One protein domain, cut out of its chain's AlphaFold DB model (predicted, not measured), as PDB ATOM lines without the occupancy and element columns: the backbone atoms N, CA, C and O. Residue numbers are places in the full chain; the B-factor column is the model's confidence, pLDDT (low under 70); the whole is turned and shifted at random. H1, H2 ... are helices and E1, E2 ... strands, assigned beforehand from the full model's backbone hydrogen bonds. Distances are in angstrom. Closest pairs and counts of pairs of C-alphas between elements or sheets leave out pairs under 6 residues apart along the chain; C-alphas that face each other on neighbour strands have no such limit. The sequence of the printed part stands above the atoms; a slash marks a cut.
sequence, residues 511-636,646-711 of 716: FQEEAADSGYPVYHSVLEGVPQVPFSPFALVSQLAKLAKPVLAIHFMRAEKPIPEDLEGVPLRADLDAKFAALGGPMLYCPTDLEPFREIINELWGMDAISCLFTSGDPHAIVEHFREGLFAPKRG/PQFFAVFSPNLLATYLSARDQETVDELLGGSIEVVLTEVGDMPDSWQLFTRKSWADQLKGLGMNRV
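This is residues 511 to 636 and 646 to 711 of the 716 residues of the protein "FHA domain-containing protein" of Blastopirellula marina (UniProt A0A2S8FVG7). One strongly twisted sheet of seven strands makes the core, with H1 and H3 covering one face and H4 and H6 the other: three layers, helices on both faces of a sheet. H2 lies off the sheet, H8 only grazes it, and residues 528 to 533 stick out. The printed part has 192 residues, with eight named helices and seven named strands in the order E1 E2 H1 E3 H2 E4 H3 E5 H4 H5 H6 H7 E6 E7 H8, class mixed. The sheet runs E1 E2 E7 E6 E5 E3 E4, antiparallel throughout. The whole is compact, with a radius of gyration of the C-alphas of 16.1 A and spans of 55 by 37 by 29 A.

Edge strand E1, residues 511 to 515, forms a hairpin with E2, residues 521 to 525; N 512 and O 524 are 2.9 A apart, within hydrogen-bond range, as are the N and O pairs that follow. E2 neighbours E7, residues 687 to 695, with N 523 and O 693 at 2.9 A; E7 bends by 58 degrees at residue 690. E7 forms a hairpin with E6, residues 677 to 684, with N 682 and O 692 at 2.9 A. E6 neighbours E5, residues 610 to 615, with N 614 and O 679 at 2.8 A. E5 neighbours E3, residues 549 to 554, with N 551 and O 613 at 2.7 A. E3 neighbours edge strand E4, residues 587 to 589, with N 552 and O 589 at 2.8 A. H1, residues 537 to 544, and H3, residues 595 to 604, are on the same face and touch at a steep tilt of 51 degrees, opposite ways; their closest C-alphas, of Pro 537 and Asn 602, are 5.6 A apart. E4, H3 and E5 form a split strand-helix-strand unit, two strands running the same way with E3 between them, its crossover right-handed. H6, residues 654 to 663, is on the opposite face, at a height over the sheet of 8.5 A; its closest C-alphas to E6, Pro 654 and Thr 682, are 5.1 A apart. H4, residues 619 to 629, is on the sheet at a height of 8.8 A. H5, residues 649 to 652, only just touches H6, with 3 pairs of C-alphas within 8 A, only at the corner. H7, residues 666 to 673, is close to H6 but not clearly touching, at a shallow tilt of 28 degrees, opposite ways. H2, residues 578 to 584, touches no helix; H8, residues 700 to 705, only grazes the sheet. Every O i to N i+4 pair is within hydrogen-bond range in H1, H2, H4, H6, H7 and H8, and 4 of 6 in H3; H5 is too short for one.

E1 begins at C-alpha 511 (105.476, 150.536, 119.635). E7 is 20.6 A long, E6 20.1 A and H4 15.5 A. H8 ends at C-alpha 705 (94.348, 143.615, 122.533).

The two C-alphas farthest apart, of Pro 531 and Gly 636, are 58.8 A apart. Residues 637 to 645 are not printed; C-alphas 636 and 646 are 14.7 A apart across the cut. The links E2 to H1 and E3 to H2 are long. The model's pLDDT is under 70 at residues 530 to 532, 630 to 636 and 646 to 650.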
ATOM      1  N   PHE A 511     104.513 151.280 120.431       92.12
ATOM      2  CA  PHE A 511     105.476 150.536 119.635       92.12
ATOM      3  C   PHE A 511     105.504 150.980 118.177       92.12
ATOM      4  O   PHE A 511     104.492 151.404 117.613       92.12
ATOM      5  N   GLN A 512     106.672 150.835 117.566       93.06
ATOM      6  CA  GLN A 512     106.889 150.968 116.134       93.06
ATOM      7  C   GLN A 512     107.110 149.574 115.549       93.06
ATOM      8  O   GLN A 512     107.890 148.798 116.087       93.06
ATOM      9  N   GLU A 513     106.378 149.248 114.488       94.31
ATOM     10  CA  GLU A 513     106.532 147.984 113.762       94.31
ATOM     11  C   GLU A 513     107.470 148.189 112.577       94.31
ATOM     12  O   GLU A 513     107.231 149.077 111.752       94.31
ATOM     13  N   GLU A 514     108.476 147.333 112.476       94.56
ATOM     14  CA  GLU A 514     109.416 147.248 111.366       94.56
ATOM     15  C   GLU A 514     109.515 145.795 110.877       94.56
ATOM     16  O   GLU A 514     109.015 144.863 111.511       94.56
ATOM     17  N   ALA A 515     110.125 145.598 109.711       94.62
ATOM     18  CA  ALA A 515     110.436 144.271 109.196       94.62
ATOM     19  C   ALA A 515     111.943 144.045 109.321       94.62
ATOM     20  O   ALA A 515     112.721 144.826 108.773       94.62
ATOM     21  N   ALA A 516     112.341 142.987 110.023       95.75
ATOM     22  CA  ALA A 516     113.722 142.526 110.040       95.75
ATOM     23  C   ALA A 516     114.144 141.985 108.662       95.75
ATOM     24  O   ALA A 516     113.294 141.549 107.877       95.75
ATOM     25  N   ASP A 517     115.453 141.921 108.387       94.88
ATOM     26  CA  ASP A 517     115.979 141.310 107.152       94.88
ATOM     27  C   ASP A 517     115.643 139.810 107.072       94.88
ATOM     28  O   ASP A 517     115.499 139.254 105.981       94.88
ATOM     29  N   SER A 518     115.422 139.171 108.223       95.12
ATOM     30  CA  SER A 518     114.881 137.812 108.333       95.12
ATOM     31  C   SER A 518     113.429 137.669 107.876       95.12
ATOM     32  O   SER A 518     112.917 136.557 107.810       95.12
ATOM     33  N   GLY A 519     112.731 138.767 107.584       94.81
ATOM     34  CA  GLY A 519     111.310 138.778 107.239       94.81
ATOM     35  C   GLY A 519     110.368 138.670 108.443       94.81
ATOM     36  O   GLY A 519     109.145 138.687 108.260       94.81
ATOM     37  N   TYR A 520     110.905 138.580 109.662       95.75
ATOM     38  CA  TYR A 520     110.120 138.633 110.889       95.75
ATOM     39  C   TYR A 520     109.683 140.075 111.195       95.75
ATOM     40  O   TYR A 520     110.509 140.990 111.147       95.75
ATOM     41  N   PRO A 521     108.403 140.308 111.535       96.31
ATOM     42  CA  PRO A 521     107.994 141.543 112.187       96.31
ATOM     43  C   PRO A 521     108.773 141.753 113.486       96.31
ATOM     44  O   PRO A 521     108.871 140.844 114.316       96.31
ATOM     45  N   VAL A 522     109.297 142.963 113.657       96.38
ATOM     46  CA  VAL A 522     109.936 143.417 114.889       96.38
ATOM     47  C   VAL A 522     109.200 144.646 115.410       96.38
ATOM     48  O   VAL A 522     108.906 145.585 114.670       96.38
ATOM     49  N   TYR A 523     108.856 144.626 116.694       95.62
ATOM     50  CA  TYR A 523     108.219 145.748 117.371       95.62
ATOM     51  C   TYR A 523     109.198 146.373 118.355       95.62
ATOM     52  O   TYR A 523     109.714 145.691 119.237       95.62
ATOM     53  N   HIS A 524     109.429 147.674 118.211       94.25
ATOM     54  CA  HIS A 524     110.324 148.455 119.058       94.25
ATOM     55  C   HIS A 524     109.524 149.332 120.011       94.25
ATOM     56  O   HIS A 524     108.545 149.958 119.601       94.25
ATOM     57  N   SER A 525     109.974 149.444 121.256       93.06
ATOM     58  CA  SER A 525     109.490 150.475 122.178       93.06
ATOM     59  C   SER A 525     109.715 151.883 121.609       93.06
ATOM     60  O   SER A 525     110.820 152.186 121.159       93.06
ATOM     61  N   VAL A 526     108.728 152.774 121.713       87.88
ATOM     62  CA  VAL A 526     108.902 154.202 121.389       87.88
ATOM     63  C   VAL A 526     108.998 155.000 122.686       87.88
ATOM     64  O   VAL A 526     108.015 155.110 123.416       87.88
ATOM     65  N   LEU A 527     110.185 155.540 122.975       78.94
ATOM     66  CA  LEU A 527     110.435 156.345 124.180       78.94
ATOM     67  C   LEU A 527     110.053 157.821 123.991       78.94
ATOM     68  O   LEU A 527     109.706 158.510 124.948       78.94
ATOM     69  N   GLU A 528     110.109 158.327 122.758       78.56
ATOM     70  CA  GLU A 528     109.879 159.743 122.479       78.56
ATOM     71  C   GLU A 528     108.380 160.082 122.448       78.56
ATOM     72  O   GLU A 528     107.578 159.423 121.788       78.56
ATOM     73  N   GLY A 529     107.985 161.132 123.176       71.44
ATOM     74  CA  GLY A 529     106.614 161.657 123.163       71.44
ATOM     75  C   GLY A 529     105.589 160.878 123.998       71.44
ATOM     76  O   GLY A 529     104.421 161.269 124.032       71.44
ATOM     77  N   VAL A 530     105.996 159.818 124.702       69.19
ATOM     78  CA  VAL A 530     105.123 159.079 125.625       69.19
ATOM     79  C   VAL A 530     105.195 159.722 127.021       69.19
ATOM     80  O   VAL A 530     106.289 160.054 127.484       69.19
ATOM     81  N   PRO A 531     104.060 159.948 127.715       67.25
ATOM     82  CA  PRO A 531     104.065 160.396 129.106       67.25
ATOM     83  C   PRO A 531     104.948 159.480 129.957       67.25
ATOM     84  O   PRO A 531     104.907 158.269 129.763       67.25
ATOM     85  N   GLN A 532     105.713 160.047 130.896       66.25
ATOM     86  CA  GLN A 532     106.691 159.323 131.719       66.25
ATOM     87  C   GLN A 532     106.045 158.337 132.704       66.25
ATOM     88  O   GLN A 532     106.026 158.547 133.917       66.25
ATOM     89  N   VAL A 533     105.473 157.262 132.176       74.25
ATOM     90  CA  VAL A 533     105.149 156.071 132.944       74.25
ATOM     91  C   VAL A 533     106.450 155.278 133.054       74.25
ATOM     92  O   VAL A 533     107.061 155.008 132.020       74.25
ATOM     93  N   PRO A 534     106.910 154.940 134.272       83.06
ATOM     94  CA  PRO A 534     108.105 154.127 134.431       83.06
ATOM     95  C   PRO A 534     107.907 152.793 133.710       83.06
ATOM     96  O   PRO A 534     106.873 152.139 133.868       83.06
ATOM     97  N   PHE A 535     108.884 152.414 132.892       90.12
ATOM     98  CA  PHE A 535     108.881 151.122 132.232       90.12
ATOM     99  C   PHE A 535     109.067 150.016 133.277       90.12
ATOM    100  O   PHE A 535     109.915 150.108 134.161       90.12
ATOM    101  N   SER A 536     108.236 148.980 133.188       93.69
ATOM    102  CA  SER A 536     108.322 147.783 134.024       93.69
ATOM    103  C   SER A 536     108.495 146.575 133.101       93.69
ATOM    104  O   SER A 536     107.514 146.145 132.478       93.69
ATOM    105  N   PRO A 537     109.721 146.030 132.985       95.44
ATOM    106  CA  PRO A 537     109.987 144.812 132.225       95.44
ATOM    107  C   PRO A 537     109.073 143.659 132.643       95.44
ATOM    108  O   PRO A 537     108.479 142.989 131.799       95.44
ATOM    109  N   PHE A 538     108.880 143.479 133.954       96.62
ATOM    110  CA  PHE A 538     107.986 142.455 134.482       96.62
ATOM    111  C   PHE A 538     106.543 142.632 134.007       96.62
ATOM    112  O   PHE A 538     105.909 141.660 133.595       96.62
ATOM    113  N   ALA A 539     106.020 143.862 134.024       95.12
ATOM    114  CA  ALA A 539     104.665 144.127 133.555       95.12
ATOM    115  C   ALA A 539     104.504 143.730 132.081       95.12
ATOM    116  O   ALA A 539     103.509 143.096 131.728       95.12
ATOM    117  N   LEU A 540     105.493 144.047 131.234       95.69
ATOM    118  CA  LEU A 540     105.501 143.651 129.825       95.69
ATOM    119  C   LEU A 540     105.485 142.124 129.668       95.69
ATOM    120  O   LEU A 540     104.599 141.591 128.998       95.69
ATOM    121  N   VAL A 541     106.415 141.422 130.325       97.06
ATOM    122  CA  VAL A 541     106.507 139.951 130.285       97.06
ATOM    123  C   VAL A 541     105.209 139.311 130.783       97.06
ATOM    124  O   VAL A 541     104.687 138.401 130.142       97.06
ATOM    125  N   SER A 542     104.633 139.830 131.869       96.56
ATOM    126  CA  SER A 542     103.373 139.356 132.451       96.56
ATOM    127  C   SER A 542     102.181 139.521 131.502       96.56
ATOM    128  O   SER A 542     101.339 138.628 131.415       96.56
ATOM    129  N   GLN A 543     102.090 140.617 130.738       95.12
ATOM    130  CA  GLN A 543     101.015 140.759 129.746       95.12
ATOM    131  C   GLN A 543     101.201 139.834 128.548       95.12
ATOM    132  O   GLN A 543     100.224 139.241 128.097       95.12
ATOM    133  N   LEU A 544     102.429 139.679 128.049       96.31
ATOM    134  CA  LEU A 544     102.717 138.744 126.958       96.31
ATOM    135  C   LEU A 544     102.443 137.294 127.384       96.31
ATOM    136  O   LEU A 544     101.892 136.519 126.603       96.31
ATOM    137  N   ALA A 545     102.699 136.963 128.654       97.00
ATOM    138  CA  ALA A 545     102.397 135.659 129.235       97.00
ATOM    139  C   ALA A 545     100.892 135.316 129.259       97.00
ATOM    140  O   ALA A 545     100.523 134.152 129.396       97.00
ATOM    141  N   LYS A 546     100.002 136.309 129.089       95.56
ATOM    142  CA  LYS A 546      98.554 136.075 128.921       95.56
ATOM    143  C   LYS A 546      98.194 135.541 127.537       95.56
ATOM    144  O   LYS A 546      97.112 134.984 127.378       95.56
ATOM    145  N   LEU A 547      99.056 135.761 126.543       95.50
ATOM    146  CA  LEU A 547      98.847 135.323 125.163       95.50
ATOM    147  C   LEU A 547      99.529 133.982 124.887       95.50
ATOM    148  O   LEU A 547      98.964 133.139 124.197       95.50
ATOM    149  N   ALA A 548     100.725 133.781 125.436       96.75
ATOM    150  CA  ALA A 548     101.540 132.596 125.198       96.75
ATOM    151  C   ALA A 548     102.391 132.263 126.432       96.75
ATOM    152  O   ALA A 548     102.712 133.133 127.235       96.75
ATOM    153  N   LYS A 549     102.768 130.995 126.601       98.06
ATOM    154  CA  LYS A 549     103.512 130.529 127.778       98.06
ATOM    155  C   LYS A 549     104.975 130.984 127.706       98.06
ATOM    156  O   LYS A 549     105.601 130.765 126.665       98.06
ATOM    157  N   PRO A 550     105.533 131.575 128.774       98.31
ATOM    158  CA  PRO A 550     106.901 132.078 128.773       98.31
ATOM    159  C   PRO A 550     107.947 130.969 128.982       98.31
ATOM    160  O   PRO A 550     107.753 130.030 129.754       98.31
ATOM    161  N   VAL A 551     109.099 131.140 128.339       98.19
ATOM    162  CA  VAL A 551     110.371 130.470 128.619       98.19
ATOM    163  C   VAL A 551     111.408 131.570 128.829       98.19
ATOM    164  O   VAL A 551     111.685 132.348 127.917       98.19
ATOM    165  N   LEU A 552     111.966 131.670 130.032       97.69
ATOM    166  CA  LEU A 552     112.963 132.687 130.366       97.69
ATOM    167  C   LEU A 552     114.360 132.107 130.165       97.69
ATOM    168  O   LEU A 552     114.680 131.067 130.737       97.69
ATOM    169  N   ALA A 553     115.195 132.783 129.381       96.69
ATOM    170  CA  ALA A 553     116.610 132.472 129.230       96.69
ATOM    171  C   ALA A 553     117.430 133.517 129.993       96.69
ATOM    172  O   ALA A 553     117.479 134.679 129.589       96.69
ATOM    173  N   ILE A 554     118.051 133.108 131.103       95.81
ATOM    174  CA  ILE A 554     118.715 134.014 132.050       95.81
ATOM    175  C   ILE A 554     120.192 133.654 132.196       95.81
ATOM    176  O   ILE A 554     120.537 132.526 132.542       95.81
ATOM    177  N   HIS A 555     121.077 134.626 131.988       94.19
ATOM    178  CA  HIS A 555     122.523 134.466 132.091       94.19
ATOM    179  C   HIS A 555     123.087 135.180 133.334       94.19
ATOM    180  O   HIS A 555     123.757 136.206 133.229       94.19
ATOM    181  N   PHE A 556     122.892 134.599 134.522       93.06
ATOM    182  CA  PHE A 556     123.314 135.173 135.815       93.06
ATOM    183  C   PHE A 556     124.783 135.615 135.871       93.06
ATOM    184  O   PHE A 556     125.088 136.716 136.321       93.06
ATOM    185  N   MET A 557     125.695 134.812 135.314       91.00
ATOM    186  CA  MET A 557     127.121 135.158 135.242       91.00
ATOM    187  C   MET A 557     127.413 136.439 134.462       91.00
ATOM    188  O   MET A 557     128.356 137.152 134.785       91.00
ATOM    189  N   ARG A 558     126.614 136.735 133.434       89.50
ATOM    190  CA  ARG A 558     126.782 137.934 132.615       89.50
ATOM    191  C   ARG A 558     126.298 139.180 133.350       89.50
ATOM    192  O   ARG A 558     126.874 140.243 133.170       89.50
ATOM    193  N   ALA A 559     125.300 139.012 134.209       91.81
ATOM    194  CA  ALA A 559     124.854 140.036 135.139       91.81
ATOM    195  C   ALA A 559     125.737 140.155 136.398       91.81
ATOM    196  O   ALA A 559     125.444 140.973 137.262       91.81
ATOM    197  N   GLU A 560     126.783 139.329 136.537       93.88
ATOM    198  CA  GLU A 560     127.601 139.236 137.756       93.88
ATOM    199  C   GLU A 560     126.764 138.946 139.020       93.88
ATOM    200  O   GLU A 560     127.091 139.372 140.131       93.88
ATOM    201  N   LYS A 561     125.667 138.196 138.858       93.31
ATOM    202  CA  LYS A 561     124.769 137.789 139.944       93.31
ATOM    203  C   LYS A 561     124.911 136.293 140.227       93.31
ATOM    204  O   LYS A 561     125.119 135.511 139.298       93.31
ATOM    205  N   PRO A 562     124.799 135.860 141.493       93.44
ATOM    206  CA  PRO A 562     124.636 134.447 141.799       93.44
ATOM    207  C   PRO A 562     123.250 133.963 141.347       93.44
ATOM    208  O   PRO A 562     122.299 134.741 141.293       93.44
ATOM    209  N   ILE A 563     123.133 132.668 141.052       93.12
ATOM    210  CA  ILE A 563     121.832 132.027 140.828       93.12
ATOM    211  C   ILE A 563     121.137 131.891 142.195       93.12
ATOM    212  O   ILE A 563     121.773 131.359 143.111       93.12
ATOM    213  N   PRO A 564     119.884 132.352 142.365       94.06
ATOM    214  CA  PRO A 564     119.135 132.150 143.605       94.06
ATOM    215  C   PRO A 564     118.960 130.656 143.923       94.06
ATOM    216  O   PRO A 564     118.698 129.855 143.027       94.06
ATOM    217  N   GLU A 565     119.133 130.265 145.191       91.69
ATOM    218  CA  GLU A 565     119.125 128.851 145.618       91.69
ATOM    219  C   GLU A 565     117.752 128.177 145.468       91.69
ATOM    220  O   GLU A 565     117.668 126.959 145.327       91.69
ATOM    221  N   ASP A 566     116.687 128.969 145.501       93.19
ATOM    222  CA  ASP A 566     115.289 128.564 145.375       93.19
ATOM    223  C   ASP A 566     114.815 128.451 143.918       93.19
ATOM    224  O   ASP A 566     113.712 127.966 143.658       93.19
ATOM    225  N   LEU A 567     115.642 128.873 142.958       92.94
ATOM    226  CA  LEU A 567     115.260 128.951 141.557       92.94
ATOM    227  C   LEU A 567     115.731 127.724 140.770       92.94
ATOM    228  O   LEU A 567     116.876 127.634 140.318       92.94
ATOM    229  N   GLU A 568     114.817 126.785 140.541       92.25
ATOM    230  CA  GLU A 568     115.091 125.591 139.738       92.25
ATOM    231  C   GLU A 568     115.026 125.900 138.235       92.25
ATOM    232  O   GLU A 568     113.972 126.223 137.685       92.25
ATOM    233  N   GLY A 569     116.170 125.799 137.556       92.69
ATOM    234  CA  GLY A 569     116.299 126.016 136.115       92.69
ATOM    235  C   GLY A 569     117.031 124.878 135.422       92.69
ATOM    236  O   GLY A 569     117.801 124.139 136.037       92.69
ATOM    237  N   VAL A 570     116.835 124.765 134.112       94.12
ATOM    238  CA  VAL A 570     117.531 123.781 133.285       94.12
ATOM    239  C   VAL A 570     118.705 124.470 132.592       94.12
ATOM    240  O   VAL A 570     118.484 125.404 131.819       94.12
ATOM    241  N   PRO A 571     119.960 124.039 132.808       92.88
ATOM    242  CA  PRO A 571     121.065 124.604 132.058       92.88
ATOM    243  C   PRO A 571     120.912 124.273 130.578       92.88
ATOM    244  O   PRO A 571     120.635 123.126 130.208       92.88
ATOM    245  N   LEU A 572     121.174 125.262 129.726       89.50
ATOM    246  CA  LEU A 572     121.226 125.043 128.283       89.50
ATOM    247  C   LEU A 572     122.302 124.000 127.923       89.50
ATOM    248  O   LEU A 572     122.088 123.150 127.066       89.50
ATOM    249  N   ARG A 573     123.437 124.028 128.640       84.75
ATOM    250  CA  ARG A 573     124.563 123.079 128.563       84.75
ATOM    251  C   ARG A 573     124.402 121.907 129.539       84.75
ATOM    252  O   ARG A 573     125.074 121.872 130.565       84.75
ATOM    253  N   ALA A 574     123.554 120.923 129.247       83.88
ATOM    254  CA  ALA A 574     123.526 119.703 130.076       83.88
ATOM    255  C   ALA A 574     124.697 118.746 129.858       83.88
ATOM    256  O   ALA A 574     124.882 117.814 130.634       83.88
ATOM    257  N   ASP A 575     125.460 118.947 128.791       83.00
ATOM    258  CA  ASP A 575     126.692 118.209 128.550       83.00
ATOM    259  C   ASP A 575     127.814 118.618 129.522       83.00
ATOM    260  O   ASP A 575     128.782 117.875 129.700       83.00
ATOM    261  N   LEU A 576     127.690 119.792 130.148       81.19
ATOM    262  CA  LEU A 576     128.595 120.263 131.187       81.19
ATOM    263  C   LEU A 576     128.142 119.762 132.561       81.19
ATOM    264  O   LEU A 576     126.953 119.606 132.832       81.19
ATOM    265  N   ASP A 577     129.109 119.558 133.458       84.06
ATOM    266  CA  ASP A 577     128.815 119.339 134.877       84.06
ATOM    267  C   ASP A 577     127.948 120.484 135.409       84.06
ATOM    268  O   ASP A 577     128.181 121.640 135.053       84.06
ATOM    269  N   ALA A 578     126.986 120.180 136.282       77.56
ATOM    270  CA  ALA A 578     126.010 121.148 136.780       77.56
ATOM    271  C   ALA A 578     126.658 122.442 137.310       77.56
ATOM    272  O   ALA A 578     126.134 123.530 137.078       77.56
ATOM    273  N   LYS A 579     127.838 122.348 137.945       78.56
ATOM    274  CA  LYS A 579     128.569 123.527 138.431       78.56
ATOM    275  C   LYS A 579     129.092 124.398 137.293       78.56
ATOM    276  O   LYS A 579     129.027 125.617 137.383       78.56
ATOM    277  N   PHE A 580     129.611 123.798 136.224       80.62
ATOM    278  CA  PHE A 580     130.104 124.539 135.058       80.62
ATOM    279  C   PHE A 580     128.976 124.997 134.146       80.62
ATOM    280  O   PHE A 580     129.091 126.052 133.537       80.62
ATOM    281  N   ALA A 581     127.886 124.240 134.067       79.75
ATOM    282  CA  ALA A 581     126.708 124.601 133.300       79.75
ATOM    283  C   ALA A 581     126.072 125.891 133.841       79.75
ATOM    284  O   ALA A 581     125.791 126.803 133.068       79.75
ATOM    285  N   ALA A 582     125.973 126.003 135.170       72.81
ATOM    286  CA  ALA A 582     125.539 127.210 135.871       72.81
ATOM    287  C   ALA A 582     126.475 128.418 135.660       72.81
ATOM    288  O   ALA A 582     126.029 129.563 135.657       72.81
ATOM    289  N   LEU A 583     127.778 128.174 135.477       78.44
ATOM    290  CA  LEU A 583     128.782 129.226 135.268       78.44
ATOM    291  C   LEU A 583     129.004 129.581 133.785       78.44
ATOM    292  O   LEU A 583     129.589 130.616 133.473       78.44
ATOM    293  N   GLY A 584     128.616 128.695 132.871       77.56
ATOM    294  CA  GLY A 584     129.089 128.687 131.487       77.56
ATOM    295  C   GLY A 584     128.056 129.103 130.448       77.56
ATOM    296  O   GLY A 584     128.389 129.134 129.263       77.56
ATOM    297  N   GLY A 585     126.818 129.392 130.847       87.31
ATOM    298  CA  GLY A 585     125.778 129.774 129.904       87.31
ATOM    299  C   GLY A 585     124.451 130.155 130.556       87.31
ATOM    300  O   GLY A 585     124.346 130.214 131.781       87.31
ATOM    301  N   PRO A 586     123.432 130.428 129.730       93.06
ATOM    302  CA  PRO A 586     122.096 130.743 130.205       93.06
ATOM    303  C   PRO A 586     121.417 129.517 130.832       93.06
ATOM    304  O   PRO A 586     121.564 128.375 130.379       93.06
ATOM    305  N   MET A 587     120.616 129.795 131.849       94.19
ATOM    306  CA  MET A 587     119.660 128.878 132.451       94.19
ATOM    307  C   MET A 587     118.287 129.127 131.823       94.19
ATOM    308  O   MET A 587     117.881 130.279 131.655       94.19
ATOM    309  N   LEU A 588     117.586 128.055 131.458       95.69
ATOM    310  CA  LEU A 588     116.228 128.110 130.931       95.69
ATOM    311  C   LEU A 588     115.219 127.804 132.042       95.69
ATOM    312  O   LEU A 588     115.348 126.801 132.746       95.69
ATOM    313  N   TYR A 589     114.198 128.647 132.158       97.38
ATOM    314  CA  TYR A 589     113.106 128.508 133.118       97.38
ATOM    315  C   TYR A 589     111.768 128.475 132.387       97.38
ATOM    316  O   TYR A 589     111.534 129.270 131.478       97.38
ATOM    317  N   CYS A 590     110.869 127.592 132.815       97.75
ATOM    318  CA  CYS A 590     109.515 127.457 132.272       97.75
ATOM    319  C   CYS A 590     108.478 127.781 133.362       97.75
ATOM    320  O   CYS A 590     107.804 126.871 133.846       97.75
ATOM    321  N   PRO A 591     108.386 129.044 133.821       97.56
ATOM    322  CA  PRO A 591     107.521 129.391 134.940       97.56
ATOM    323  C   PRO A 591     106.040 129.202 134.600       97.56
ATOM    324  O   PRO A 591     105.556 129.684 133.576       97.56
ATOM    325  N   THR A 592     105.301 128.548 135.499       96.44
ATOM    326  CA  THR A 592     103.829 128.583 135.505       96.44
ATOM    327  C   THR A 592     103.293 129.836 136.193       96.44
ATOM    328  O   THR A 592     102.212 130.305 135.852       96.44
ATOM    329  N   ASP A 593     104.056 130.367 137.151       96.62
ATOM    330  CA  ASP A 593     103.827 131.640 137.828       96.62
ATOM    331  C   ASP A 593     105.075 132.513 137.662       96.62
ATOM    332  O   ASP A 593     106.198 132.059 137.887       96.62
ATOM    333  N   LEU A 594     104.872 133.755 137.225       97.25
ATOM    334  CA  LEU A 594     105.948 134.709 136.988       97.25
ATOM    335  C   LEU A 594     106.336 135.482 138.247       97.25
ATOM    336  O   LEU A 594     107.420 136.054 138.255       97.25
ATOM    337  N   GLU A 595     105.516 135.513 139.301       96.00
ATOM    338  CA  GLU A 595     105.809 136.346 140.475       96.00
ATOM    339  C   GLU A 595     107.164 136.073 141.151       96.00
ATOM    340  O   GLU A 595     107.865 137.042 141.451       96.00
ATOM    341  N   PRO A 596     107.634 134.816 141.291       96.38
ATOM    342  CA  PRO A 596     108.987 134.544 141.790       96.38
ATOM    343  C   PRO A 596     110.105 135.173 140.941       96.38
ATOM    344  O   PRO A 596     111.210 135.399 141.422       96.38
ATOM    345  N   PHE A 597     109.822 135.483 139.673       97.44
ATOM    346  CA  PHE A 597     110.758 136.105 138.741       97.44
ATOM    347  C   PHE A 597     110.614 137.627 138.668       97.44
ATOM    348  O   PHE A 597     111.348 138.249 137.907       97.44
ATOM    349  N   ARG A 598     109.707 138.263 139.426       96.62
ATOM    350  CA  ARG A 598     109.468 139.715 139.336       96.62
ATOM    351  C   ARG A 598     110.722 140.541 139.574       96.62
ATOM    352  O   ARG A 598     111.054 141.406 138.763       96.62
ATOM    353  N   GLU A 599     111.395 140.292 140.691       96.38
ATOM    354  CA  GLU A 599     112.609 141.023 141.056       96.38
ATOM    355  C   GLU A 599     113.734 140.714 140.067       96.38
ATOM    356  O   GLU A 599     114.356 141.634 139.549       96.38
ATOM    357  N   ILE A 600     113.891 139.439 139.699       96.94
ATOM    358  CA  ILE A 600     114.904 138.971 138.746       96.94
ATOM    359  C   ILE A 600     114.724 139.630 137.374       96.94
ATOM    360  O   ILE A 600     115.682 140.143 136.808       96.94
ATOM    361  N   ILE A 601     113.506 139.643 136.828       97.06
ATOM    362  CA  ILE A 601     113.221 140.241 135.520       97.06
ATOM    363  C   ILE A 601     113.529 141.737 135.545       97.06
ATOM    364  O   ILE A 601     114.167 142.224 134.623       97.06
ATOM    365  N   ASN A 602     113.109 142.463 136.583       95.50
ATOM    366  CA  ASN A 602     113.341 143.906 136.656       95.50
ATOM    367  C   ASN A 602     114.813 144.263 136.909       95.50
ATOM    368  O   ASN A 602     115.282 145.267 136.387       95.50
ATOM    369  N   GLU A 603     115.533 143.468 137.704       95.06
ATOM    370  CA  GLU A 603     116.941 143.714 138.032       95.06
ATOM    371  C   GLU A 603     117.880 143.351 136.879       95.06
ATOM    372  O   GLU A 603     118.854 144.059 136.637       95.06
ATOM    373  N   LEU A 604     117.603 142.252 136.172       94.88
ATOM    374  CA  LEU A 604     118.467 141.768 135.093       94.88
ATOM    375  C   LEU A 604     118.199 142.451 133.748       94.88
ATOM    376  O   LEU A 604     119.000 142.306 132.822       94.88
ATOM    377  N   TRP A 605     117.092 143.180 133.622       95.44
ATOM    378  CA  TRP A 605     116.798 143.959 132.426       95.44
ATOM    379  C   TRP A 605     117.733 145.168 132.307       95.44
ATOM    380  O   TRP A 605     117.970 145.888 133.272       95.44
ATOM    381  N   GLY A 606     118.261 145.412 131.114       91.38
ATOM    382  CA  GLY A 606     119.320 146.387 130.845       91.38
ATOM    383  C   GLY A 606     120.740 145.814 130.968       91.38
ATOM    384  O   GLY A 606     121.703 146.508 130.639       91.38
ATOM    385  N   MET A 607     120.903 144.570 131.437       92.56
ATOM    386  CA  MET A 607     122.216 143.945 131.662       92.56
ATOM    387  C   MET A 607     122.674 143.026 130.516       92.56
ATOM    388  O   MET A 607     123.717 142.375 130.627       92.56
ATOM    389  N   ASP A 608     121.922 142.954 129.412       92.81
ATOM    390  CA  ASP A 608     122.121 141.982 128.324       92.81
ATOM    391  C   ASP A 608     122.177 140.536 128.855       92.81
ATOM    392  O   ASP A 608     123.026 139.732 128.456       92.81
ATOM    393  N   ALA A 609     121.307 140.224 129.820       93.88
ATOM    394  CA  ALA A 609     121.338 138.992 130.607       93.88
ATOM    395  C   ALA A 609     120.029 138.196 130.564       93.88
ATOM    396  O   ALA A 609     120.030 137.040 130.992       93.88
ATOM    397  N   ILE A 610     118.935 138.765 130.046       95.69
ATOM    398  CA  ILE A 610     117.627 138.103 130.023       95.69
ATOM    399  C   ILE A 610     116.930 138.224 128.666       95.69
ATOM    400  O   ILE A 610     116.688 139.313 128.157       95.69
ATOM    401  N   SER A 611     116.566 137.081 128.085       96.62
ATOM    402  CA  SER A 611     115.655 136.997 126.934       96.62
ATOM    403  C   SER A 611     114.412 136.206 127.325       96.62
ATOM    404  O   SER A 611     114.506 135.228 128.068       96.62
ATOM    405  N   CYS A 612     113.248 136.594 126.809       97.94
ATOM    406  CA  CYS A 612     111.995 135.884 127.063       97.94
ATOM    407  C   CYS A 612     111.454 135.331 125.746       97.94
ATOM    408  O   CYS A 612     111.198 136.085 124.812       97.94
ATOM    409  N   LEU A 613     111.261 134.019 125.666       97.81
ATOM    410  CA  LEU A 613     110.599 133.372 124.539       97.81
ATOM    411  C   LEU A 613     109.167 133.030 124.938       97.81
ATOM    412  O   LEU A 613     108.913 132.706 126.094       97.81
ATOM    413  N   PHE A 614     108.231 133.075 123.997       97.88
ATOM    414  CA  PHE A 614     106.841 132.715 124.254       97.88
ATOM    415  C   PHE A 614     106.340 131.689 123.243       97.88
ATOM    416  O   PHE A 614     106.652 131.756 122.050       97.88
ATOM    417  N   THR A 615     105.552 130.733 123.733       97.19
ATOM    418  CA  THR A 615     105.046 129.604 122.950       97.19
ATOM    419  C   THR A 615     103.581 129.299 123.215       97.19
ATOM    420  O   THR A 615     103.105 129.391 124.346       97.19
ATOM    421  N   SER A 616     102.867 128.858 122.183       94.81
ATOM    422  CA  SER A 616     101.551 128.226 122.332       94.81
ATOM    423  C   SER A 616     101.641 126.746 122.738       94.81
ATOM    424  O   SER A 616     100.660 126.173 123.213       94.81
ATOM    425  N   GLY A 617     102.816 126.126 122.576       95.81
ATOM    426  CA  GLY A 617     103.063 124.708 122.815       95.81
ATOM    427  C   GLY A 617     103.412 124.354 124.263       95.81
ATOM    428  O   GLY A 617     102.917 124.946 125.229       95.81
ATOM    429  N   ASP A 618     104.242 123.323 124.408       97.38
ATOM    430  CA  ASP A 618     104.849 122.935 125.680       97.38
ATOM    431  C   ASP A 618     106.176 123.697 125.878       97.38
ATOM    432  O   ASP A 618     107.093 123.518 125.073       97.38
ATOM    433  N   PRO A 619     106.310 124.528 126.930       97.62
ATOM    434  CA  PRO A 619     107.559 125.216 127.256       97.62
ATOM    435  C   PRO A 619     108.766 124.275 127.374       97.62
ATOM    436  O   PRO A 619     109.864 124.635 126.951       97.62
ATOM    437  N   HIS A 620     108.577 123.055 127.885       96.31
ATOM    438  CA  HIS A 620     109.675 122.096 128.030       96.31
ATOM    439  C   HIS A 620     110.175 121.561 126.684       96.31
ATOM    440  O   HIS A 620     111.369 121.308 126.534       96.31
ATOM    441  N   ALA A 621     109.308 121.469 125.672       95.62
ATOM    442  CA  ALA A 621     109.719 121.084 124.323       95.62
ATOM    443  C   ALA A 621     110.684 122.106 123.696       95.62
ATOM    444  O   ALA A 621     111.545 121.727 122.909       95.62
ATOM    445  N   ILE A 622     110.595 123.387 124.076       95.12
ATOM    446  CA  ILE A 622     111.553 124.419 123.645       95.12
ATOM    447  C   ILE A 622     112.912 124.224 124.307       95.12
ATOM    448  O   ILE A 622     113.946 124.380 123.658       95.12
ATOM    449  N   VAL A 623     112.916 123.875 125.595       94.12
ATOM    450  CA  VAL A 623     114.150 123.569 126.328       94.12
ATOM    451  C   VAL A 623     114.880 122.408 125.653       94.12
ATOM    452  O   VAL A 623     116.073 122.523 125.382       94.12
ATOM    453  N   GLU A 624     114.165 121.332 125.314       92.88
ATOM    454  CA  GLU A 624     114.744 120.198 124.586       92.88
ATOM    455  C   GLU A 624     115.156 120.571 123.157       92.88
ATOM    456  O   GLU A 624     116.274 120.251 122.763       92.88
ATOM    457  N   HIS A 625     114.345 121.338 122.413       91.94
ATOM    458  CA  HIS A 625     114.699 121.826 121.070       91.94
ATOM    459  C   HIS A 625     116.046 122.549 121.065       91.94
ATOM    460  O   HIS A 625     116.914 122.246 120.250       91.94
ATOM    461  N   PHE A 626     116.277 123.458 122.013       91.06
ATOM    462  CA  PHE A 626     117.569 124.128 122.102       91.06
ATOM    463  C   PHE A 626     118.689 123.202 122.589       91.06
ATOM    464  O   PHE A 626     119.818 123.292 122.110       91.06
ATOM    465  N   ARG A 627     118.418 122.267 123.498       87.00
ATOM    466  CA  ARG A 627     119.429 121.291 123.943       87.00
ATOM    467  C   ARG A 627     119.818 120.290 122.857       87.00
ATOM    468  O   ARG A 627     120.937 119.787 122.881       87.00
ATOM    469  N   GLU A 628     118.942 120.010 121.905       85.19
ATOM    470  CA  GLU A 628     119.232 119.137 120.769       85.19
ATOM    471  C   GLU A 628     119.847 119.928 119.604       85.19
ATOM    472  O   GLU A 628     120.920 119.575 119.102       85.19
ATOM    473  N   GLY A 629     119.217 121.041 119.217       76.81
ATOM    474  CA  GLY A 629     119.593 121.864 118.064       76.81
ATOM    475  C   GLY A 629     120.907 122.625 118.235       76.81
ATOM    476  O   GLY A 629     121.653 122.804 117.274       76.81
ATOM    477  N   LEU A 630     121.263 123.020 119.462       69.06
ATOM    478  CA  LEU A 630     122.550 123.671 119.725       69.06
ATOM    479  C   LEU A 630     123.712 122.675 119.870       69.06
ATOM    480  O   LEU A 630     124.825 123.120 120.139       69.06
ATOM    481  N   PHE A 631     123.504 121.353 119.758       65.31
ATOM    482  CA  PHE A 631     124.509 120.380 120.229       65.31
ATOM    483  C   PHE A 631     124.778 119.144 119.369       65.31
ATOM    484  O   PHE A 631     125.617 118.330 119.765       65.31
ATOM    485  N   ALA A 632     124.171 118.957 118.200       48.38
ATOM    486  CA  ALA A 632     124.505 117.778 117.395       48.38
ATOM    487  C   ALA A 632     125.739 118.010 116.489       48.38
ATOM    488  O   ALA A 632     125.804 119.050 115.837       48.38
ATOM    489  N   PRO A 633     126.697 117.057 116.389       48.16
ATOM    490  CA  PRO A 633     126.554 115.644 116.754       48.16
ATOM    491  C   PRO A 633     127.424 115.177 117.939       48.16
ATOM    492  O   PRO A 633     128.458 115.750 118.289       48.16
ATOM    493  N   LYS A 634     126.985 114.065 118.546       53.44
ATOM    494  CA  LYS A 634     127.637 113.363 119.661       53.44
ATOM    495  C   LYS A 634     129.108 113.071 119.342       53.44
ATOM    496  O   LYS A 634     129.440 112.629 118.248       53.44
ATOM    497  N   ARG A 635     129.979 113.238 120.344       41.78
ATOM    498  CA  ARG A 635     131.411 112.883 120.330       41.78
ATOM    499  C   ARG A 635     131.588 111.381 120.030       41.78
ATOM    500  O   ARG A 635     131.704 110.578 120.947       41.78
ATOM    501  N   GLY A 636     131.555 111.007 118.754       55.47
ATOM    502  CA  GLY A 636     131.575 109.622 118.273       55.47
ATOM    503  C   GLY A 636     131.102 109.493 116.824       55.47
ATOM    504  O   GLY A 636     131.710 108.753 116.058       55.47
ATOM    505  N   PRO A 646     127.599 122.442 115.531       53.12
ATOM    506  CA  PRO A 646     126.528 123.265 116.078       53.12
ATOM    507  C   PRO A 646     126.991 124.718 116.295       53.12
ATOM    508  O   PRO A 646     127.974 124.970 116.994       53.12
ATOM    509  N   GLN A 647     126.298 125.679 115.670       56.97
ATOM    510  CA  GLN A 647     126.786 127.058 115.472       56.97
ATOM    511  C   GLN A 647     126.284 128.090 116.499       56.97
ATOM    512  O   GLN A 647     126.634 129.266 116.410       56.97
ATOM    513  N   PHE A 648     125.457 127.699 117.470       60.97
ATOM    514  CA  PHE A 648     124.526 128.652 118.089       60.97
ATOM    515  C   PHE A 648     124.751 128.953 119.585       60.97
ATOM    516  O   PHE A 648     123.913 129.593 120.214       60.97
ATOM    517  N   PHE A 649     125.903 128.599 120.171       58.94
ATOM    518  CA  PHE A 649     126.163 128.861 121.603       58.94
ATOM    519  C   PHE A 649     126.104 130.329 122.012       58.94
ATOM    520  O   PHE A 649     125.661 130.646 123.113       58.94
ATOM    521  N   ALA A 650     126.555 131.227 121.141       61.47
ATOM    522  CA  ALA A 650     126.628 132.646 121.458       61.47
ATOM    523  C   ALA A 650     125.260 133.355 121.379       61.47
ATOM    524  O   ALA A 650     125.162 134.522 121.732       61.47
ATOM    525  N   VAL A 651     124.201 132.682 120.918       71.06
ATOM    526  CA  VAL A 651     122.969 133.353 120.469       71.06
ATOM    527  C   VAL A 651     122.019 133.714 121.618       71.06
ATOM    528  O   VAL A 651     121.072 134.444 121.394       71.06
ATOM    529  N   PHE A 652     122.266 133.291 122.861       78.56
ATOM    530  CA  PHE A 652     121.304 133.499 123.960       78.56
ATOM    531  C   PHE A 652     121.500 134.759 124.797       78.56
ATOM    532  O   PHE A 652     120.721 135.000 125.717       78.56
ATOM    533  N   SER A 653     122.510 135.578 124.508       88.00
ATOM    534  CA  SER A 653     122.478 136.945 125.031       88.00
ATOM    535  C   SER A 653     121.513 137.790 124.202       88.00
ATOM    536  O   SER A 653     121.627 137.718 122.974       88.00
ATOM    537  N   PRO A 654     120.651 138.610 124.819       90.81
ATOM    538  CA  PRO A 654     119.686 139.471 124.133       90.81
ATOM    539  C   PRO A 654     120.228 140.191 122.898       90.81
ATOM    540  O   PRO A 654     119.643 140.071 121.828       90.81
ATOM    541  N   ASN A 655     121.386 140.850 122.988       90.50
ATOM    542  CA  ASN A 655     121.969 141.575 121.855       90.50
ATOM    543  C   ASN A 655     122.364 140.652 120.692       90.50
ATOM    544  O   ASN A 655     122.145 140.986 119.526       90.50
ATOM    545  N   LEU A 656     122.953 139.488 120.984       91.44
ATOM    546  CA  LEU A 656     123.323 138.519 119.945       91.44
ATOM    547  C   LEU A 656     122.090 137.818 119.374       91.44
ATOM    548  O   LEU A 656     122.046 137.607 118.164       91.44
ATOM    549  N   LEU A 657     121.085 137.528 120.207       93.81
ATOM    550  CA  LEU A 657     119.800 136.976 119.783       93.81
ATOM    551  C   LEU A 657     119.097 137.944 118.838       93.81
ATOM    552  O   LEU A 657     118.793 137.577 117.712       93.81
ATOM    553  N   ALA A 658     118.924 139.199 119.248       95.00
ATOM    554  CA  ALA A 658     118.292 140.238 118.445       95.00
ATOM    555  C   ALA A 658     119.040 140.472 117.122       95.00
ATOM    556  O   ALA A 658     118.417 140.545 116.063       95.00
ATOM    557  N   THR A 659     120.379 140.515 117.153       93.81
ATOM    558  CA  THR A 659     121.204 140.652 115.937       93.81
ATOM    559  C   THR A 659     121.004 139.467 115.000       93.81
ATOM    560  O   THR A 659     120.864 139.644 113.790       93.81
ATOM    561  N   TYR A 660     120.974 138.253 115.548       93.69
ATOM    562  CA  TYR A 660     120.755 137.039 114.777       93.69
ATOM    563  C   TYR A 660     119.355 137.021 114.153       93.69
ATOM    564  O   TYR A 660     119.233 136.832 112.946       93.69
ATOM    565  N   LEU A 661     118.316 137.280 114.952       95.19
ATOM    566  CA  LEU A 661     116.924 137.335 114.502       95.19
ATOM    567  C   LEU A 661     116.686 138.448 113.482       95.19
ATOM    568  O   LEU A 661     115.811 138.309 112.635       95.19
ATOM    569  N   SER A 662     117.462 139.531 113.539       95.69
ATOM    570  CA  SER A 662     117.354 140.632 112.583       95.69
ATOM    571  C   SER A 662     118.039 140.327 111.254       95.69
ATOM    572  O   SER A 662     117.435 140.540 110.210       95.69
ATOM    573  N   ALA A 663     119.288 139.850 111.289       94.00
ATOM    574  CA  ALA A 663     120.191 139.858 110.134       94.00
ATOM    575  C   ALA A 663     120.316 138.514 109.392       94.00
ATOM    576  O   ALA A 663     120.945 138.457 108.333       94.00
ATOM    577  N   ARG A 664     119.805 137.414 109.956       93.44
ATOM    578  CA  ARG A 664     119.835 136.095 109.302       93.44
ATOM    579  C   ARG A 664     118.652 135.916 108.367       93.44
ATOM    580  O   ARG A 664     117.629 136.564 108.530       93.44
ATOM    581  N   ASP A 665     118.797 135.037 107.384       94.31
ATOM    582  CA  ASP A 665     117.687 134.657 106.516       94.31
ATOM    583  C   ASP A 665     116.579 133.941 107.302       94.31
ATOM    584  O   ASP A 665     116.807 133.358 108.366       94.31
ATOM    585  N   GLN A 666     115.362 133.994 106.758       94.44
ATOM    586  CA  GLN A 666     114.174 133.467 107.421       94.44
ATOM    587  C   GLN A 666     114.289 131.969 107.744       94.44
ATOM    588  O   GLN A 666     113.852 131.563 108.812       94.44
ATOM    589  N   GLU A 667     114.877 131.163 106.852       92.81
ATOM    590  CA  GLU A 667     115.013 129.708 107.026       92.81
ATOM    591  C   GLU A 667     115.898 129.381 108.232       92.81
ATOM    592  O   GLU A 667     115.510 128.605 109.101       92.81
ATOM    593  N   THR A 668     117.036 130.063 108.340       91.12
ATOM    594  CA  THR A 668     117.961 129.948 109.470       91.12
ATOM    595  C   THR A 668     117.316 130.391 110.793       91.12
ATOM    596  O   THR A 668     117.501 129.758 111.834       91.12
ATOM    597  N   VAL A 669     116.521 131.469 110.776       93.38
ATOM    598  CA  VAL A 669     115.759 131.906 111.961       93.38
ATOM    599  C   VAL A 669     114.648 130.911 112.313       93.38
ATOM    600  O   VAL A 669     114.446 130.615 113.490       93.38
ATOM    601  N   ASP A 670     113.952 130.362 111.316       93.25
ATOM    602  CA  ASP A 670     112.916 129.342 111.492       93.25
ATOM    603  C   ASP A 670     113.492 128.049 112.095       93.25
ATOM    604  O   ASP A 670     112.853 127.452 112.963       93.25
ATOM    605  N   GLU A 671     114.704 127.646 111.701       91.31
ATOM    606  CA  GLU A 671     115.431 126.518 112.295       91.31
ATOM    607  C   GLU A 671     115.768 126.778 113.772       91.31
ATOM    608  O   GLU A 671     115.486 125.936 114.629       91.31
ATOM    609  N   LEU A 672     116.303 127.966 114.093       92.19
ATOM    610  CA  LEU A 672     116.629 128.342 115.471       92.19
ATOM    611  C   LEU A 672     115.382 128.342 116.364       92.19
ATOM    612  O   LEU A 672     115.396 127.754 117.443       92.19
ATOM    613  N   LEU A 673     114.312 129.011 115.929       93.19
ATOM    614  CA  LEU A 673     113.091 129.180 116.721       93.19
ATOM    615  C   LEU A 673     112.212 127.920 116.745       93.19
ATOM    616  O   LEU A 673     111.344 127.782 117.612       93.19
ATOM    617  N   GLY A 674     112.401 127.004 115.795       92.56
ATOM    618  CA  GLY A 674     111.531 125.850 115.617       92.56
ATOM    619  C   GLY A 674     110.069 126.247 115.368       92.56
ATOM    620  O   GLY A 674     109.708 127.418 115.270       92.56
ATOM    621  N   GLY A 675     109.172 125.266 115.280       92.56
ATOM    622  CA  GLY A 675     107.754 125.526 114.989       92.56
ATOM    623  C   GLY A 675     106.937 126.091 116.159       92.56
ATOM    624  O   GLY A 675     105.806 126.522 115.950       92.56
ATOM    625  N   SER A 676     107.472 126.060 117.383       94.06
ATOM    626  CA  SER A 676     106.699 126.323 118.606       94.06
ATOM    627  C   SER A 676     106.924 127.708 119.208       94.06
ATOM    628  O   SER A 676     106.057 128.180 119.943       94.06
ATOM    629  N   ILE A 677     108.056 128.366 118.939       96.38
ATOM    630  CA  ILE A 677     108.302 129.723 119.438       96.38
ATOM    631  C   ILE A 677     107.552 130.711 118.547       96.38
ATOM    632  O   ILE A 677     107.793 130.792 117.342       96.38
ATOM    633  N   GLU A 678     106.634 131.460 119.149       96.12
ATOM    634  CA  GLU A 678     105.832 132.465 118.448       96.12
ATOM    635  C   GLU A 678     106.432 133.857 118.579       96.12
ATOM    636  O   GLU A 678     106.328 134.657 117.647       96.12
ATOM    637  N   VAL A 679     107.056 134.138 119.725       97.56
ATOM    638  CA  VAL A 679     107.575 135.461 120.069       97.56
ATOM    639  C   VAL A 679     108.881 135.356 120.827       97.56
ATOM    640  O   VAL A 679     109.036 134.505 121.703       97.56
ATOM    641  N   VAL A 680     109.791 136.271 120.523       97.81
ATOM    642  CA  VAL A 680     111.023 136.494 121.269       97.81
ATOM    643  C   VAL A 680     111.082 137.957 121.677       97.81
ATOM    644  O   VAL A 680     111.088 138.851 120.835       97.81
ATOM    645  N   LEU A 681     111.118 138.192 122.980       97.88
ATOM    646  CA  LEU A 681     111.311 139.494 123.595       97.88
ATOM    647  C   LEU A 681     112.764 139.608 124.064       97.88
ATOM    648  O   LEU A 681     113.241 138.779 124.846       97.88
ATOM    649  N   THR A 682     113.434 140.668 123.628       96.75
ATOM    650  CA  THR A 682     114.801 141.006 124.030       96.75
ATOM    651  C   THR A 682     114.877 142.452 124.500       96.75
ATOM    652  O   THR A 682     114.190 143.337 123.983       96.75
ATOM    653  N   GLU A 683     115.743 142.710 125.469       94.06
ATOM    654  CA  GLU A 683     116.179 144.063 125.811       94.06
ATOM    655  C   GLU A 683     117.044 144.674 124.697       94.06
ATOM    656  O   GLU A 683     117.613 143.962 123.863       94.06
ATOM    657  N   VAL A 684     117.167 146.002 124.695       89.94
ATOM    658  CA  VAL A 684     118.163 146.708 123.882       89.94
ATOM    659  C   VAL A 684     119.306 147.100 124.805       89.94
ATOM    660  O   VAL A 684     119.133 147.974 125.641       89.94
ATOM    661  N   GLY A 685     120.478 146.470 124.677       75.88
ATOM    662  CA  GLY A 685     121.500 146.538 125.733       75.88
ATOM    663  C   GLY A 685     122.074 147.926 126.057       75.88
ATOM    664  O   GLY A 685     122.674 148.092 127.112       75.88
ATOM    665  N   ASP A 686     121.902 148.925 125.185       78.06
ATOM    666  CA  ASP A 686     122.301 150.315 125.460       78.06
ATOM    667  C   ASP A 686     121.112 151.196 125.938       78.06
ATOM    668  O   ASP A 686     121.300 152.375 126.234       78.06
ATOM    669  N   MET A 687     119.891 150.647 126.027       82.88
ATOM    670  CA  MET A 687     118.664 151.321 126.484       82.88
ATOM    671  C   MET A 687     117.864 150.417 127.439       82.88
ATOM    672  O   MET A 687     117.037 149.627 126.975       82.88
ATOM    673  N   PRO A 688     118.026 150.565 128.766       80.38
ATOM    674  CA  PRO A 688     117.324 149.725 129.741       80.38
ATOM    675  C   PRO A 688     115.796 149.870 129.665       80.38
ATOM    676  O   PRO A 688     115.071 148.916 129.922       80.38
ATOM    677  N   ASP A 689     115.293 151.027 129.228       88.06
ATOM    678  CA  ASP A 689     113.854 151.260 129.057       88.06
ATOM    679  C   ASP A 689     113.306 150.786 127.702       88.06
ATOM    680  O   ASP A 689     112.119 150.945 127.407       88.06
ATOM    681  N   SER A 690     114.167 150.226 126.847       91.62
ATOM    682  CA  SER A 690     113.803 149.801 125.504       91.62
ATOM    683  C   SER A 690     113.756 148.287 125.369       91.62
ATOM    684  O   SER A 690     114.485 147.529 126.013       91.62
ATOM    685  N   TRP A 691     112.869 147.848 124.485       95.31
ATOM    686  CA  TRP A 691     112.635 146.448 124.193       95.31
ATOM    687  C   TRP A 691     112.386 146.242 122.702       95.31
ATOM    688  O   TRP A 691     111.922 147.144 121.992       95.31
ATOM    689  N   GLN A 692     112.698 145.034 122.242       96.50
ATOM    690  CA  GLN A 692     112.418 144.546 120.898       96.50
ATOM    691  C   GLN A 692     111.639 143.245 120.994       96.50
ATOM    692  O   GLN A 692     111.963 142.366 121.790       96.50
ATOM    693  N   LEU A 693     110.599 143.132 120.180       97.44
ATOM    694  CA  LEU A 693     109.729 141.969 120.138       97.44
ATOM    695  C   LEU A 693     109.707 141.413 118.718       97.44
ATOM    696  O   LEU A 693     109.097 142.007 117.833       97.44
ATOM    697  N   PHE A 694     110.360 140.277 118.509       97.62
ATOM    698  CA  PHE A 694     110.331 139.531 117.255       97.62
ATOM    699  C   PHE A 694     109.166 138.559 117.297       97.62
ATOM    700  O   PHE A 694     109.042 137.794 118.255       97.62
ATOM    701  N   THR A 695     108.312 138.556 116.279       96.69
ATOM    702  CA  THR A 695     107.127 137.691 116.281       96.69
ATOM    703  C   THR A 695     107.001 136.921 114.983       96.69
ATOM    704  O   THR A 695     107.353 137.409 113.912       96.69
ATOM    705  N   ARG A 696     106.379 135.743 115.030       91.81
ATOM    706  CA  ARG A 696     105.791 135.151 113.825       91.81
ATOM    707  C   ARG A 696     104.665 136.063 113.313       91.81
ATOM    708  O   ARG A 696     104.141 136.907 114.044       91.81
ATOM    709  N   LYS A 697     104.332 135.953 112.022       83.75
ATOM    710  CA  LYS A 697     103.374 136.853 111.348       83.75
ATOM    711  C   LYS A 697     102.070 136.990 112.159       83.75
ATOM    712  O   LYS A 697     101.556 135.992 112.651       83.75
ATOM    713  N   SER A 698     101.514 138.208 112.209       73.25
ATOM    714  CA  SER A 698     100.198 138.587 112.783       73.25
ATOM    715  C   SER A 698     100.056 138.789 114.309       73.25
ATOM    716  O   SER A 698      98.967 138.617 114.847       73.25
ATOM    717  N   TRP A 699     101.093 139.259 115.013       90.31
ATOM    718  CA  TRP A 699     100.974 139.626 116.442       90.31
ATOM    719  C   TRP A 699     100.486 141.057 116.724       90.31
ATOM    720  O   TRP A 699     100.037 141.335 117.835       90.31
ATOM    721  N   ALA A 700     100.500 141.961 115.741       85.50
ATOM    722  CA  ALA A 700     100.095 143.360 115.933       85.50
ATOM    723  C   ALA A 700      98.695 143.524 116.568       85.50
ATOM    724  O   ALA A 700      98.515 144.348 117.469       85.50
ATOM    725  N   ASP A 701      97.709 142.729 116.139       89.94
ATOM    726  CA  ASP A 701      96.344 142.788 116.679       89.94
ATOM    727  C   ASP A 701      96.260 142.259 118.117       89.94
ATOM    728  O   ASP A 701      95.507 142.790 118.935       89.94
ATOM    729  N   GLN A 702      97.071 141.253 118.455       93.62
ATOM    730  CA  GLN A 702      97.144 140.713 119.812       93.62
ATOM    731  C   GLN A 702      97.779 141.725 120.776       93.62
ATOM    732  O   GLN A 702      97.237 141.971 121.853       93.62
ATOM    733  N   LEU A 703      98.860 142.394 120.355       91.19
ATOM    734  CA  LEU A 703      99.487 143.481 121.120       91.19
ATOM    735  C   LEU A 703      98.509 144.638 121.355       91.19
ATOM    736  O   LEU A 703      98.422 145.178 122.460       91.19
ATOM    737  N   LYS A 704      97.699 144.969 120.344       88.38
ATOM    738  CA  LYS A 704      96.618 145.952 120.484       88.38
ATOM    739  C   LYS A 704      95.562 145.507 121.497       88.38
ATOM    740  O   LYS A 704      95.092 146.329 122.283       88.38
ATOM    741  N   GLY A 705      95.226 144.217 121.525       91.62
ATOM    742  CA  GLY A 705      94.348 143.615 122.533       91.62
ATOM    743  C   GLY A 705      94.872 143.752 123.968       91.62
ATOM    744  O   GLY A 705      94.080 143.930 124.892       91.62
ATOM    745  N   LEU A 706      96.196 143.771 124.153       91.00
ATOM    746  CA  LEU A 706      96.847 144.046 125.443       91.00
ATOM    747  C   LEU A 706      96.855 145.538 125.827       91.00
ATOM    748  O   LEU A 706      97.285 145.899 126.923       91.00
ATOM    749  N   GLY A 707      96.359 146.421 124.955       87.50
ATOM    750  CA  GLY A 707      96.363 147.869 125.165       87.50
ATOM    751  C   GLY A 707      97.687 148.548 124.807       87.50
ATOM    752  O   GLY A 707      97.900 149.694 125.213       87.50
ATOM    753  N   MET A 708      98.560 147.863 124.060       87.56
ATOM    754  CA  MET A 708      99.753 148.458 123.462       87.56
ATOM    755  C   MET A 708      99.363 149.139 122.151       87.56
ATOM    756  O   MET A 708      98.664 148.561 121.317       87.56
ATOM    757  N   ASN A 709      99.790 150.382 121.958       86.50
ATOM    758  CA  ASN A 709      99.372 151.177 120.809       86.50
ATOM    759  C   ASN A 709     100.486 151.254 119.773       86.50
ATOM    760  O   ASN A 709     101.616 151.629 120.077       86.50
ATOM    761  N   ARG A 710     100.152 150.962 118.516       87.12
ATOM    762  CA  ARG A 710     101.055 151.241 117.403       87.12
ATOM    763  C   ARG A 710     101.171 152.751 117.225       87.12
ATOM    764  O   ARG A 710     100.155 153.428 117.051       87.12
ATOM    765  N   VAL A 711     102.394 153.268 117.208       85.31
ATOM    766  CA  VAL A 711     102.652 154.641 116.780       85.31
ATOM    767  C   VAL A 711     102.465 154.683 115.273       85.31
ATOM    768  O   VAL A 711     103.222 154.091 114.507       85.31
TER     769      VAL A 711